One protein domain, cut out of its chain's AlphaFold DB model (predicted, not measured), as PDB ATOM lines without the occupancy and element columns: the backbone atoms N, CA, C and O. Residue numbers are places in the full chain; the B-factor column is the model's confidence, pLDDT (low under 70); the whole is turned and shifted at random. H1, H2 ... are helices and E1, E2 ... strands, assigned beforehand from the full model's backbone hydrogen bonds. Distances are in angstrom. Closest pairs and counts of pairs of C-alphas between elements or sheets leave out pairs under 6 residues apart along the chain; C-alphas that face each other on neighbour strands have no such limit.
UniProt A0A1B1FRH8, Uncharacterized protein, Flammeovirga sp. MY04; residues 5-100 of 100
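This is residues 5 to 100 of the 100 residues of an uncharacterized protein of Flammeovirga sp. MY04 (UniProt A0A1B1FRH8). Four helices follow one another in a chain of contacts, H1 to H2 to H3 to H4, an open round in which H4 comes back close to H1 without clearly touching it, and a small three-stranded sheet sits at one side, by residues 10 to 16 of H1 and 91 to 98 of H4. H3 and H4 form a helical hairpin, E2 and E3 a strand hairpin whose strand E2 lies farthest out. The printed part has 96 residues with four named helices and three named strands, in the order E1 H1 H2 E2 E3 H3 H4; the sheet runs E1 E3 E2, antiparallel throughout, and the class is mostly helix. The whole is compact, with a radius of gyration of the C-alphas of 13.0 A and spans of 40 by 27 by 26 A.

Start at E1, residues 5 to 8, an edge strand antiparallel to the inner strand E3, residues 58 to 63; look for N 6 and O 61, 2.9 A apart and within hydrogen-bond range. H1, residues 10 to 26, only grazes the sheet with residues 10 to 16. With residues 17 to 24 alone it touches H2, residues 35 to 45, at a steep tilt of 64 degrees, opposite ways; the closest C-alphas are those of Ala 24 and Ile 41, 5.6 A. E2, residues 50 to 53, is the other edge strand, in an antiparallel hairpin with E3; N 51 and O 60 are 3.0 A apart, within hydrogen-bond range. E1, H1, H2 and E2 make a split strand-helix-strand unit, two strands running the same way with E3 between them in the sheet, and its crossover is right-handed. H3, residues 65 to 77, touches H2 about perpendicular, at 75 degrees, closest at the C-alphas of Ser 36 and Ala 70, 4.6 A. H4, residues 83 to 99, touches H3 at a shallow tilt of 31 degrees, opposite ways, closest at the C-alphas of Val 68 and Phe 95, 6.4 A; residues 91 to 98 only graze the sheet. H1 and H4 are close but not clearly touching and about perpendicular, at 90 degrees, with the C-alphas of Asn 12 and Ile 87 6.5 A apart. H2 and H4 are apart. Every O i to N i+4 pair is within hydrogen-bond range in H1, H2 and H3, and 12 of 13 in H4.

Find C-alpha 5 at (-23.148, -27.622, -26.929), where E1 begins. From C-alpha 10 at (-13.885, -39.834, -24.556) H1 runs 24.3 A; H2 runs 15.3 A, E3 15.6 A and H3 19.0 A. H4 runs 24.7 A to C-alpha 99 at (-30.540, -24.578, -17.344).

The two C-alphas farthest apart, those of Arg 30 and Ile 55, are 40.5 A apart. The printed part has no cut and no long link. Look at residues 54 to 56 for pLDDT under 70; the mean of the printed part is 89.1.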
ATOM      1  N   ARG A   5     -24.290 -26.877 -26.391       89.44
ATOM      2  CA  ARG A   5     -23.148 -27.622 -26.929       89.44
ATOM      3  C   ARG A   5     -22.409 -28.256 -25.763       89.44
ATOM      4  O   ARG A   5     -21.521 -27.627 -25.193       89.44
ATOM      5  N   LEU A   6     -22.791 -29.481 -25.426       90.56
ATOM      6  CA  LEU A   6     -22.118 -30.264 -24.401       90.56
ATOM      7  C   LEU A   6     -20.814 -30.807 -24.985       90.56
ATOM      8  O   LEU A   6     -20.843 -31.560 -25.960       90.56
ATOM      9  N   ARG A   7     -19.678 -30.401 -24.417       90.88
ATOM     10  CA  ARG A   7     -18.364 -30.911 -24.817       90.88
ATOM     11  C   ARG A   7     -18.010 -32.098 -23.941       90.88
ATOM     12  O   ARG A   7     -18.046 -32.004 -22.722       90.88
ATOM     13  N   LEU A   8     -17.662 -33.207 -24.573       89.62
ATOM     14  CA  LEU A   8     -17.370 -34.459 -23.898       89.62
ATOM     15  C   LEU A   8     -15.982 -34.934 -24.293       89.62
ATOM     16  O   LEU A   8     -15.652 -35.029 -25.479       89.62
ATOM     17  N   ASN A   9     -15.193 -35.294 -23.285       89.75
ATOM     18  CA  ASN A   9     -14.042 -36.154 -23.498       89.75
ATOM     19  C   ASN A   9     -14.514 -37.587 -23.822       89.75
ATOM     20  O   ASN A   9     -15.706 -37.916 -23.757       89.75
ATOM     21  N   GLU A  10     -13.572 -38.458 -24.170       88.94
ATOM     22  CA  GLU A  10     -13.885 -39.834 -24.556       88.94
ATOM     23  C   GLU A  10     -14.600 -40.628 -23.448       88.94
ATOM     24  O   GLU A  10     -15.527 -41.383 -23.745       88.94
ATOM     25  N   ILE A  11     -14.209 -40.433 -22.185       90.19
ATOM     26  CA  ILE A  11     -14.772 -41.144 -21.028       90.19
ATOM     27  C   ILE A  11     -16.233 -40.733 -20.812       90.19
ATOM     28  O   ILE A  11     -17.115 -41.592 -20.783       90.19
ATOM     29  N   ASN A  12     -16.505 -39.429 -20.744       90.62
ATOM     30  CA  ASN A  12     -17.845 -38.885 -20.523       90.62
ATOM     31  C   ASN A  12     -18.784 -39.275 -21.672       90.62
ATOM     32  O   ASN A  12     -19.937 -39.638 -21.441       90.62
ATOM     33  N   PHE A  13     -18.280 -39.270 -22.912       91.00
ATOM     34  CA  PHE A  13     -19.056 -39.734 -24.055       91.00
ATOM     35  C   PHE A  13     -19.381 -41.229 -23.976       91.00
ATOM     36  O   PHE A  13     -20.536 -41.601 -24.159       91.00
ATOM     37  N   ARG A  14     -18.395 -42.093 -23.693       91.00
ATOM     38  CA  ARG A  14     -18.629 -43.543 -23.566       91.00
ATOM     39  C   ARG A  14     -19.601 -43.860 -22.430       91.00
ATOM     40  O   ARG A  14     -20.430 -44.754 -22.579       91.00
ATOM     41  N   PHE A  15     -19.528 -43.114 -21.330       92.19
ATOM     42  CA  PHE A  15     -20.475 -43.229 -20.227       92.19
ATOM     43  C   PHE A  15     -21.910 -42.917 -20.680       92.19
ATOM     44  O   PHE A  15     -22.779 -43.785 -20.572       92.19
ATOM     45  N   LEU A  16     -22.143 -41.736 -21.269       92.62
ATOM     46  CA  LEU A  16     -23.461 -41.354 -21.793       92.62
ATOM     47  C   LEU A  16     -23.957 -42.325 -22.873       92.62
ATOM     48  O   LEU A  16     -25.131 -42.689 -22.900       92.62
ATOM     49  N   GLN A  17     -23.057 -42.792 -23.738       92.44
ATOM     50  CA  GLN A  17     -23.382 -43.780 -24.755       92.44
ATOM     51  C   GLN A  17     -23.857 -45.097 -24.138       92.44
ATOM     52  O   GLN A  17     -24.838 -45.668 -24.607       92.44
ATOM     53  N   SER A  18     -23.183 -45.572 -23.089       93.12
ATOM     54  CA  SER A  18     -23.530 -46.828 -22.427       93.12
ATOM     55  C   SER A  18     -24.885 -46.760 -21.725       93.12
ATOM     56  O   SER A  18     -25.676 -47.693 -21.862       93.12
ATOM     57  N   ILE A  19     -25.180 -45.677 -21.000       93.06
ATOM     58  CA  ILE A  19     -26.463 -45.555 -20.291       93.06
ATOM     59  C   ILE A  19     -27.635 -45.398 -21.266       93.06
ATOM     60  O   ILE A  19     -28.682 -46.005 -21.054       93.06
ATOM     61  N   LEU A  20     -27.449 -44.662 -22.368       93.38
ATOM     62  CA  LEU A  20     -28.494 -44.473 -23.374       93.38
ATOM     63  C   LEU A  20     -28.720 -45.731 -24.219       93.38
ATOM     64  O   LEU A  20     -29.862 -46.035 -24.548       93.38
ATOM     65  N   LEU A  21     -27.669 -46.513 -24.491       94.25
ATOM     66  CA  LEU A  21     -27.815 -47.842 -25.090       94.25
ATOM     67  C   LEU A  21     -28.673 -48.752 -24.202       94.25
ATOM     68  O   LEU A  21     -29.620 -49.352 -24.694       94.25
ATOM     69  N   LYS A  22     -28.385 -48.819 -22.896       93.06
ATOM     70  CA  LYS A  22     -29.169 -49.635 -21.953       93.06
ATOM     71  C   LYS A  22     -30.629 -49.195 -21.882       93.06
ATOM     72  O   LYS A  22     -31.514 -50.042 -21.808       93.06
ATOM     73  N   LEU A  23     -30.880 -47.886 -21.918       93.94
ATOM     74  CA  LEU A  23     -32.234 -47.343 -21.974       93.94
ATOM     75  C   LEU A  23     -32.958 -47.800 -23.248       93.94
ATOM     76  O   LEU A  23     -34.061 -48.333 -23.166       93.94
ATOM     77  N   ALA A  24     -32.321 -47.657 -24.413       93.00
ATOM     78  CA  ALA A  24     -32.881 -48.108 -25.685       93.00
ATOM     79  C   ALA A  24     -33.138 -49.625 -25.704       93.00
ATOM     80  O   ALA A  24     -34.177 -50.071 -26.183       93.00
ATOM     81  N   GLU A  25     -32.241 -50.427 -25.126       93.69
ATOM     82  CA  GLU A  25     -32.432 -51.873 -24.972       93.69
ATOM     83  C   GLU A  25     -33.633 -52.206 -24.071       93.69
ATOM     84  O   GLU A  25     -34.433 -53.073 -24.419       93.69
ATOM     85  N   ALA A  26     -33.820 -51.486 -22.959       92.44
ATOM     86  CA  ALA A  26     -34.937 -51.685 -22.028       92.44
ATOM     87  C   ALA A  26     -36.321 -51.330 -22.615       92.44
ATOM     88  O   ALA A  26     -37.355 -51.782 -22.103       92.44
ATOM     89  N   TYR A  27     -36.343 -50.529 -23.682       93.69
ATOM     90  CA  TYR A  27     -37.540 -50.129 -24.428       93.69
ATOM     91  C   TYR A  27     -37.580 -50.710 -25.852       93.69
ATOM     92  O   TYR A  27     -38.418 -50.329 -26.660       93.69
ATOM     93  N   LYS A  28     -36.727 -51.689 -26.179       90.75
ATOM     94  CA  LYS A  28     -36.647 -52.257 -27.535       90.75
ATOM     95  C   LYS A  28     -37.969 -52.860 -28.034       90.75
ATOM     96  O   LYS A  28     -38.246 -52.829 -29.229       90.75
ATOM     97  N   GLU A  29     -38.767 -53.416 -27.127       91.75
ATOM     98  CA  GLU A  29     -40.021 -54.118 -27.442       91.75
ATOM     99  C   GLU A  29     -41.269 -53.387 -26.922       91.75
ATOM    100  O   GLU A  29     -42.377 -53.914 -26.998       91.75
ATOM    101  N   ARG A  30     -41.112 -52.176 -26.373       91.38
ATOM    102  CA  ARG A  30     -42.214 -51.421 -25.763       91.38
ATOM    103  C   ARG A  30     -42.004 -49.916 -25.868       91.38
ATOM    104  O   ARG A  30     -40.886 -49.430 -25.762       91.38
ATOM    105  N   MET A  31     -43.095 -49.170 -26.010       87.31
ATOM    106  CA  MET A  31     -43.042 -47.708 -25.995       87.31
ATOM    107  C   MET A  31     -42.656 -47.189 -24.599       87.31
ATOM    108  O   MET A  31     -43.124 -47.742 -23.600       87.31
ATOM    109  N   PRO A  32     -41.826 -46.137 -24.504       90.94
ATOM    110  CA  PRO A  32     -41.592 -45.443 -23.247       90.94
ATOM    111  C   PRO A  32     -42.871 -44.787 -22.731       90.94
ATOM    112  O   PRO A  32     -43.551 -44.080 -23.466       90.94
ATOM    113  N   GLU A  33     -43.183 -45.016 -21.458       88.81
ATOM    114  CA  GLU A  33     -44.289 -44.336 -20.770       88.81
ATOM    115  C   GLU A  33     -43.872 -42.942 -20.270       88.81
ATOM    116  O   GLU A  33     -44.711 -42.057 -20.123       88.81
ATOM    117  N   ASP A  34     -42.568 -42.736 -20.051       92.06
ATOM    118  CA  ASP A  34     -41.981 -41.454 -19.662       92.06
ATOM    119  C   ASP A  34     -41.477 -40.687 -20.893       92.06
ATOM    120  O   ASP A  34     -40.674 -41.191 -21.688       92.06
ATOM    121  N   ILE A  35     -41.912 -39.432 -21.025       92.62
ATOM    122  CA  ILE A  35     -41.508 -38.541 -22.116       92.62
ATOM    123  C   ILE A  35     -39.999 -38.249 -22.104       92.62
ATOM    124  O   ILE A  35     -39.392 -38.089 -23.161       92.62
ATOM    125  N   SER A  36     -39.370 -38.222 -20.928       94.31
ATOM    126  CA  SER A  36     -37.926 -38.065 -20.765       94.31
ATOM    127  C   SER A  36     -37.201 -39.248 -21.395       94.31
ATOM    128  O   SER A  36     -36.281 -39.054 -22.187       94.31
ATOM    129  N   HIS A  37     -37.660 -40.474 -21.135       95.25
ATOM    130  CA  HIS A  37     -37.087 -41.674 -21.745       95.25
ATOM    131  C   HIS A  37     -37.273 -41.690 -23.261       95.25
ATOM    132  O   HIS A  37     -36.329 -42.009 -23.982       95.25
ATOM    133  N   GLN A  38     -38.446 -41.276 -23.751       94.50
ATOM    134  CA  GLN A  38     -38.679 -41.134 -25.187       94.50
ATOM    135  C   GLN A  38     -37.678 -40.161 -25.830       94.50
ATOM    136  O   GLN A  38     -37.005 -40.521 -26.796       94.50
ATOM    137  N   LEU A  39     -37.508 -38.962 -25.261       95.00
ATOM    138  CA  LEU A  39     -36.565 -37.957 -25.769       95.00
ATOM    139  C   LEU A  39     -35.114 -38.463 -25.795       95.00
ATOM    140  O   LEU A  39     -34.336 -38.095 -26.678       95.00
ATOM    141  N   LEU A  40     -34.735 -39.288 -24.819       95.06
ATOM    142  CA  LEU A  40     -33.399 -39.869 -24.719       95.06
ATOM    143  C   LEU A  40     -33.161 -41.001 -25.724       95.06
ATOM    144  O   LEU A  40     -32.061 -41.102 -26.271       95.06
ATOM    145  N   ILE A  41     -34.178 -41.813 -26.011       94.38
ATOM    146  CA  ILE A  41     -34.119 -42.837 -27.060       94.38
ATOM    147  C   ILE A  41     -34.030 -42.175 -28.436       94.38
ATOM    148  O   ILE A  41     -33.151 -42.521 -29.221       94.38
ATOM    149  N   GLU A  42     -34.837 -41.145 -28.693       93.12
ATOM    150  CA  GLU A  42     -34.745 -40.357 -29.929       93.12
ATOM    151  C   GLU A  42     -33.352 -39.725 -30.098       93.12
ATOM    152  O   GLU A  42     -32.778 -39.729 -31.191       93.12
ATOM    153  N   LEU A  43     -32.763 -39.216 -29.008       92.50
ATOM    154  CA  LEU A  43     -31.393 -38.697 -29.010       92.50
ATOM    155  C   LEU A  43     -30.365 -39.792 -29.345       92.50
ATOM    156  O   LEU A  43     -29.423 -39.536 -30.101       92.50
ATOM    157  N   TYR A  44     -30.529 -40.993 -28.790       92.62
ATOM    158  CA  TYR A  44     -29.678 -42.148 -29.079       92.62
ATOM    159  C   TYR A  44     -29.780 -42.583 -30.551       92.62
ATOM    160  O   TYR A  44     -28.755 -42.780 -31.215       92.62
ATOM    161  N   ASP A  45     -30.995 -42.665 -31.092       90.62
ATOM    162  CA  ASP A  45     -31.256 -43.048 -32.482       90.62
ATOM    163  C   ASP A  45     -30.688 -42.030 -33.471       90.62
ATOM    164  O   ASP A  45     -30.056 -42.410 -34.463       90.62
ATOM    165  N   ALA A  46     -30.763 -40.741 -33.131       89.69
ATOM    166  CA  ALA A  46     -30.090 -39.648 -33.834       89.69
ATOM    167  C   ALA A  46     -28.553 -39.648 -33.668       89.69
ATOM    168  O   ALA A  46     -27.883 -38.666 -34.003       89.69
ATOM    169  N   LYS A  47     -27.973 -40.725 -33.121       88.56
ATOM    170  CA  LYS A  47     -26.536 -40.891 -32.855       88.56
ATOM    171  C   LYS A  47     -25.965 -39.723 -32.059       88.56
ATOM    172  O   LYS A  47     -24.874 -39.229 -32.352       88.56
ATOM    173  N   PHE A  48     -26.708 -39.299 -31.033       87.00
ATOM    174  CA  PHE A  48     -26.355 -38.231 -30.094       87.00
ATOM    175  C   PHE A  48     -26.194 -36.843 -30.739       87.00
ATOM    176  O   PHE A  48     -25.761 -35.907 -30.063       87.00
ATOM    177  N   ASN A  49     -26.522 -36.694 -32.032       83.94
ATOM    178  CA  ASN A  49     -26.335 -35.463 -32.799       83.94
ATOM    179  C   ASN A  49     -24.909 -34.882 -32.634       83.94
ATOM    180  O   ASN A  49     -24.724 -33.713 -32.274       83.94
ATOM    181  N   ILE A  50     -23.900 -35.747 -32.808       82.75
ATOM    182  CA  ILE A  50     -22.494 -35.439 -32.515       82.75
ATOM    183  C   ILE A  50     -21.763 -34.844 -33.708       82.75
ATOM    184  O   ILE A  50     -21.781 -35.383 -34.810       82.75
ATOM    185  N   SER A  51     -20.995 -33.797 -33.420       80.56
ATOM    186  CA  SER A  51     -19.854 -33.364 -34.226       80.56
ATOM    187  C   SER A  51     -18.546 -33.750 -33.528       80.56
ATOM    188  O   SER A  51     -18.385 -33.480 -32.333       80.56
ATOM    189  N   VAL A  52     -17.622 -34.369 -34.265       73.50
ATOM    190  CA  VAL A  52     -16.283 -34.744 -33.779       73.50
ATOM    191  C   VAL A  52     -15.288 -33.647 -34.155       73.50
ATOM    192  O   VAL A  52     -15.307 -33.177 -35.290       73.50
ATOM    193  N   PHE A  53     -14.432 -33.244 -33.215       70.00
ATOM    194  CA  PHE A  53     -13.367 -32.269 -33.456       70.00
ATOM    195  C   PHE A  53     -11.989 -32.927 -33.298       70.00
ATOM    196  O   PHE A  53     -11.666 -33.461 -32.234       70.00
ATOM    197  N   ASP A  54     -11.158 -32.846 -34.341       58.84
ATOM    198  CA  ASP A  54      -9.859 -33.539 -34.401       58.84
ATOM    199  C   ASP A  54      -8.827 -33.016 -33.396       58.84
ATOM    200  O   ASP A  54      -7.968 -33.767 -32.938       58.84
ATOM    201  N   ILE A  55      -8.919 -31.743 -33.007       58.94
ATOM    202  CA  ILE A  55      -7.834 -31.051 -32.294       58.94
ATOM    203  C   ILE A  55      -7.654 -31.575 -30.852       58.94
ATOM    204  O   ILE A  55      -6.551 -31.506 -30.319       58.94
ATOM    205  N   HIS A  56      -8.675 -32.201 -30.250       66.44
ATOM    206  CA  HIS A  56      -8.599 -32.752 -28.884       66.44
ATOM    207  C   HIS A  56      -9.362 -34.072 -28.675       66.44
ATOM    208  O   HIS A  56      -9.586 -34.475 -27.535       66.44
ATOM    209  N   LYS A  57      -9.795 -34.750 -29.750       72.69
ATOM    210  CA  LYS A  57     -10.745 -35.886 -29.676       72.69
ATOM    211  C   LYS A  57     -12.017 -35.555 -28.878       72.69
ATOM    212  O   LYS A  57     -12.660 -36.441 -28.313       72.69
ATOM    213  N   GLU A  58     -12.383 -34.275 -28.828       81.12
ATOM    214  CA  GLU A  58     -13.596 -33.823 -28.163       81.12
ATOM    215  C   GLU A  58     -14.810 -34.182 -29.017       81.12
ATOM    216  O   GLU A  58     -14.848 -33.966 -30.236       81.12
ATOM    217  N   LYS A  59     -15.831 -34.719 -28.354       88.50
ATOM    218  CA  LYS A  59     -17.138 -34.968 -28.949       88.50
ATOM    219  C   LYS A  59     -18.086 -33.892 -28.469       88.50
ATOM    220  O   LYS A  59     -18.285 -33.729 -27.269       88.50
ATOM    221  N   VAL A  60     -18.675 -33.156 -29.401       89.38
ATOM    222  CA  VAL A  60     -19.670 -32.139 -29.063       89.38
ATOM    223  C   VAL A  60     -21.048 -32.656 -29.411       89.38
ATOM    224  O   VAL A  60     -21.344 -32.898 -30.580       89.38
ATOM    225  N   MET A  61     -21.884 -32.788 -28.386       90.75
ATOM    226  CA  MET A  61     -23.302 -33.100 -28.514       90.75
ATOM    227  C   MET A  61     -24.106 -31.804 -28.572       90.75
ATOM    228  O   MET A  61     -23.946 -30.916 -27.730       90.75
ATOM    229  N   GLN A  62     -24.976 -31.689 -29.573       90.88
ATOM    230  CA  GLN A  62     -25.906 -30.570 -29.685       90.88
ATOM    231  C   GLN A  62     -27.273 -30.951 -29.127       90.88
ATOM    232  O   GLN A  62     -28.008 -31.713 -29.757       90.88
ATOM    233  N   LEU A  63     -27.624 -30.362 -27.985       92.19
ATOM    234  CA  LEU A  63     -28.833 -30.681 -27.230       92.19
ATOM    235  C   LEU A  63     -29.791 -29.489 -27.187       92.19
ATOM    236  O   LEU A  63     -29.371 -28.331 -27.142       92.19
ATOM    237  N   ASN A  64     -31.092 -29.752 -27.195       91.88
ATOM    238  CA  ASN A  64     -32.096 -28.754 -26.826       91.88
ATOM    239  C   ASN A  64     -32.362 -28.790 -25.305       91.88
ATOM    240  O   ASN A  64     -31.896 -29.686 -24.606       91.88
ATOM    241  N   ARG A  65     -33.112 -27.810 -24.780       92.94
ATOM    242  CA  ARG A  65     -33.386 -27.718 -23.334       92.94
ATOM    243  C   ARG A  65     -34.091 -28.958 -22.779       92.94
ATOM    244  O   ARG A  65     -33.687 -29.440 -21.729       92.94
ATOM    245  N   SER A  66     -35.077 -29.496 -23.494       94.25
ATOM    246  CA  SER A  66     -35.814 -30.691 -23.066       94.25
ATOM    247  C   SER A  66     -34.912 -31.923 -22.973       94.25
ATOM    248  O   SER A  66     -35.018 -32.681 -22.022       94.25
ATOM    249  N   GLN A  67     -33.972 -32.091 -23.907       94.00
ATOM    250  CA  GLN A  67     -32.984 -33.173 -23.878       94.00
ATOM    251  C   GLN A  67     -31.997 -33.028 -22.713       94.00
ATOM    252  O   GLN A  67     -31.630 -34.026 -22.105       94.00
ATOM    253  N   VAL A  68     -31.583 -31.798 -22.380       94.56
ATOM    254  CA  VAL A  68     -30.733 -31.548 -21.203       94.56
ATOM    255  C   VAL A  68     -31.480 -31.904 -19.917       94.56
ATOM    256  O   VAL A  68     -30.927 -32.600 -19.073       94.56
ATOM    257  N   MET A  69     -32.744 -31.495 -19.790       94.81
ATOM    258  CA  MET A  69     -33.571 -31.852 -18.632       94.81
ATOM    259  C   MET A  69     -33.802 -33.364 -18.533       94.81
ATOM    260  O   MET A  69     -33.665 -33.922 -17.451       94.81
ATOM    261  N   ALA A  70     -34.090 -34.033 -19.652       95.44
ATOM    262  CA  ALA A  70     -34.282 -35.479 -19.677       95.44
ATOM    263  C   ALA A  70     -33.013 -36.236 -19.249       95.44
ATOM    264  O   ALA A  70     -33.098 -37.168 -18.456       95.44
ATOM    265  N   LEU A  71     -31.830 -35.809 -19.718       94.75
ATOM    266  CA  LEU A  71     -30.550 -36.379 -19.276       94.75
ATOM    267  C   LEU A  71     -30.323 -36.162 -17.780       94.75
ATOM    268  O   LEU A  71     -29.849 -37.071 -17.109       94.75
ATOM    269  N   HIS A  72     -30.646 -34.971 -17.274       93.88
ATOM    270  CA  HIS A  72     -30.507 -34.657 -15.857       93.88
ATOM    271  C   HIS A  72     -31.374 -35.584 -14.996       93.88
ATOM    272  O   HIS A  72     -30.839 -36.267 -14.131       93.88
ATOM    273  N   LEU A  73     -32.679 -35.668 -15.279       93.19
ATOM    274  CA  LEU A  73     -33.615 -36.538 -14.555       93.19
ATOM    275  C   LEU A  73     -33.177 -38.005 -14.607       93.19
ATOM    276  O   LEU A  73     -33.044 -38.657 -13.576       93.19
ATOM    277  N   PHE A  74     -32.857 -38.509 -15.800       93.12
ATOM    278  CA  PHE A  74     -32.477 -39.910 -15.968       93.12
ATOM    279  C   PHE A  74     -31.200 -40.279 -15.198       93.12
ATOM    280  O   PHE A  74     -31.092 -41.369 -14.647       93.12
ATOM    281  N   LEU A  75     -30.219 -39.378 -15.119       92.12
ATOM    282  CA  LEU A  75     -28.999 -39.612 -14.342       92.12
ATOM    283  C   LEU A  75     -29.240 -39.630 -12.820       92.12
ATOM    284  O   LEU A  75     -28.442 -40.239 -12.095       92.12
ATOM    285  N   GLU A  76     -30.308 -38.991 -12.329       90.19
ATOM    286  CA  GLU A  76     -30.694 -39.038 -10.911       90.19
ATOM    287  C   GLU A  76     -31.285 -40.399 -10.545       90.19
ATOM    288  O   GLU A  76     -31.032 -40.904  -9.451       90.19
ATOM    289  N   GLU A  77     -32.001 -41.027 -11.478       88.88
ATOM    290  CA  GLU A  77     -32.641 -42.331 -11.282       88.88
ATOM    291  C   GLU A  77     -31.642 -43.495 -11.222       88.88
ATOM    292  O   GLU A  77     -31.936 -44.549 -10.651       88.88
ATOM    293  N   ILE A  78     -30.447 -43.333 -11.798       85.81
ATOM    294  CA  ILE A  78     -29.456 -44.407 -11.856       85.81
ATOM    295  C   ILE A  78     -28.656 -44.450 -10.539       85.81
ATOM    296  O   ILE A  78     -27.948 -43.492 -10.207       85.81
ATOM    297  N   PRO A  79     -28.659 -45.581  -9.802       84.94
ATOM    298  CA  PRO A  79     -27.838 -45.740  -8.608       84.94
ATOM    299  C   PRO A  79     -26.363 -45.939  -8.992       84.94
ATOM    300  O   PRO A  79     -25.883 -47.061  -9.167       84.94
ATOM    301  N   LEU A  80     -25.633 -44.834  -9.136       84.75
ATOM    302  CA  LEU A  80     -24.205 -44.817  -9.459       84.75
ATOM    303  C   LEU A  80     -23.330 -44.880  -8.198       84.75
ATOM    304  O   LEU A  80     -23.717 -44.415  -7.127       84.75
ATOM    305  N   LYS A  81     -22.132 -45.466  -8.326       82.56
ATOM    306  CA  LYS A  81     -21.116 -45.547  -7.263       82.56
ATOM    307  C   LYS A  81     -19.710 -45.398  -7.848       82.56
ATOM    308  O   LYS A  81     -19.478 -45.740  -9.007       82.56
ATOM    309  N   GLY A  82     -18.765 -44.947  -7.021       86.69
ATOM    310  CA  GLY A  82     -17.350 -44.844  -7.389       86.69
ATOM    311  C   GLY A  82     -17.086 -43.776  -8.452       86.69
ATOM    312  O   GLY A  82     -17.710 -42.721  -8.446       86.69
ATOM    313  N   GLU A  83     -16.171 -44.050  -9.384       84.69
ATOM    314  CA  GLU A  83     -15.733 -43.094 -10.418       84.69
ATOM    315  C   GLU A  83     -16.873 -42.583 -11.312       84.69
ATOM    316  O   GLU A  83     -16.833 -41.458 -11.807       84.69
ATOM    317  N   VAL A  84     -17.927 -43.381 -11.483       86.75
ATOM    318  CA  VAL A  84     -19.080 -43.023 -12.319       86.75
ATOM    319  C   VAL A  84     -19.913 -41.900 -11.691       86.75
ATOM    320  O   VAL A  84     -20.504 -41.093 -12.406       86.75
ATOM    321  N   ASP A  85     -19.908 -41.799 -10.361       88.50
ATOM    322  CA  ASP A  85     -20.555 -40.700  -9.644       88.50
ATOM    323  C   ASP A  85     -19.853 -39.358  -9.915       88.50
ATOM    324  O   ASP A  85     -20.497 -38.332 -10.127       88.50
ATOM    325  N   ILE A  86     -18.521 -39.378 -10.021       89.62
ATOM    326  CA  ILE A  86     -17.725 -38.195 -10.371       89.62
ATOM    327  C   ILE A  86     -18.087 -37.708 -11.780       89.62
ATOM    328  O   ILE A  86     -18.274 -36.507 -11.983       89.62
ATOM    329  N   ILE A  87     -18.235 -38.627 -12.742       90.56
ATOM    330  CA  ILE A  87     -18.641 -38.296 -14.118       90.56
ATOM    331  C   ILE A  87     -20.043 -37.671 -14.133       90.56
ATOM    332  O   ILE A  87     -20.244 -36.650 -14.791       90.56
ATOM    333  N   ARG A  88     -21.002 -38.227 -13.377       91.62
ATOM    334  CA  ARG A  88     -22.342 -37.634 -13.230       91.62
ATOM    335  C   ARG A  88     -22.267 -36.205 -12.695       91.62
ATOM    336  O   ARG A  88     -22.857 -35.312 -13.291       91.62
ATOM    337  N   ASN A  89     -21.497 -35.968 -11.635       90.50
ATOM    338  CA  ASN A  89     -21.369 -34.636 -11.040       90.50
ATOM    339  C   ASN A  89     -20.737 -33.619 -12.006       90.50
ATOM    340  O   ASN A  89     -21.119 -32.449 -12.019       90.50
ATOM    341  N   GLN A  90     -19.791 -34.041 -12.850       90.50
ATOM    342  CA  GLN A  90     -19.257 -33.185 -13.917       90.50
ATOM    343  C   GLN A  90     -20.344 -32.805 -14.929       90.50
ATOM    344  O   GLN A  90     -20.491 -31.627 -15.248       90.50
ATOM    345  N   LEU A  91     -21.137 -33.782 -15.379       91.75
ATOM    346  CA  LEU A  91     -22.242 -33.555 -16.311       91.75
ATOM    347  C   LEU A  91     -23.331 -32.650 -15.714       91.75
ATOM    348  O   LEU A  91     -23.836 -31.778 -16.414       91.75
ATOM    349  N   TYR A  92     -23.650 -32.796 -14.426       92.25
ATOM    350  CA  TYR A  92     -24.619 -31.938 -13.732       92.25
ATOM    351  C   TYR A  92     -24.186 -30.484 -13.708       92.25
ATOM    352  O   TYR A  92     -24.940 -29.623 -14.148       92.25
ATOM    353  N   ASN A  93     -22.937 -30.209 -13.329       90.25
ATOM    354  CA  ASN A  93     -22.409 -28.846 -13.356       90.25
ATOM    355  C   ASN A  93     -22.529 -28.193 -14.745       90.25
ATOM    356  O   ASN A  93     -22.729 -26.982 -14.857       90.25
ATOM    357  N   ASP A  94     -22.380 -28.984 -15.805       89.38
ATOM    358  CA  ASP A  94     -22.503 -28.531 -17.186       89.38
ATOM    359  C   ASP A  94     -23.966 -28.298 -17.601       89.38
ATOM    360  O   ASP A  94     -24.256 -27.317 -18.300       89.38
ATOM    361  N   PHE A  95     -24.887 -29.149 -17.145       92.50
ATOM    362  CA  PHE A  95     -26.326 -29.010 -17.368       92.50
ATOM    363  C   PHE A  95     -26.912 -27.829 -16.599       92.50
ATOM    364  O   PHE A  95     -27.586 -26.994 -17.204       92.50
ATOM    365  N   ASP A  96     -26.591 -27.692 -15.315       89.88
ATOM    366  CA  ASP A  96     -27.096 -26.633 -14.440       89.88
ATOM    367  C   ASP A  96     -26.727 -25.246 -14.962       89.88
ATOM    368  O   ASP A  96     -27.581 -24.366 -15.056       89.88
ATOM    369  N   LYS A  97     -25.481 -25.063 -15.422       88.19
ATOM    370  CA  LYS A  97     -25.033 -23.812 -16.061       88.19
ATOM    371  C   LYS A  97     -25.839 -23.436 -17.303       88.19
ATOM    372  O   LYS A  97     -25.892 -22.262 -17.654       88.19
ATOM    373  N   PHE A  98     -26.378 -24.416 -18.025       87.31
ATOM    374  CA  PHE A  98     -27.210 -24.163 -19.200       87.31
ATOM    375  C   PHE A  98     -28.688 -23.975 -18.845       87.31
ATOM    376  O   PHE A  98     -29.414 -23.295 -19.579       87.31
ATOM    377  N   LEU A  99     -29.150 -24.626 -17.777       87.06
ATOM    378  CA  LEU A  99     -30.540 -24.578 -17.344       87.06
ATOM    379  C   LEU A  99     -30.874 -23.319 -16.534       87.06
ATOM    380  O   LEU A  99     -32.032 -22.889 -16.628       87.06
ATOM    381  N   ALA A 100     -29.895 -22.748 -15.824       85.00
ATOM    382  CA  ALA A 100     -29.949 -21.430 -15.185       85.00
ATOM    383  C   ALA A 100     -30.130 -20.290 -16.204       85.00
ATOM    384  O   ALA A 100     -30.929 -19.375 -15.906       85.00
TER     385      ALA A 100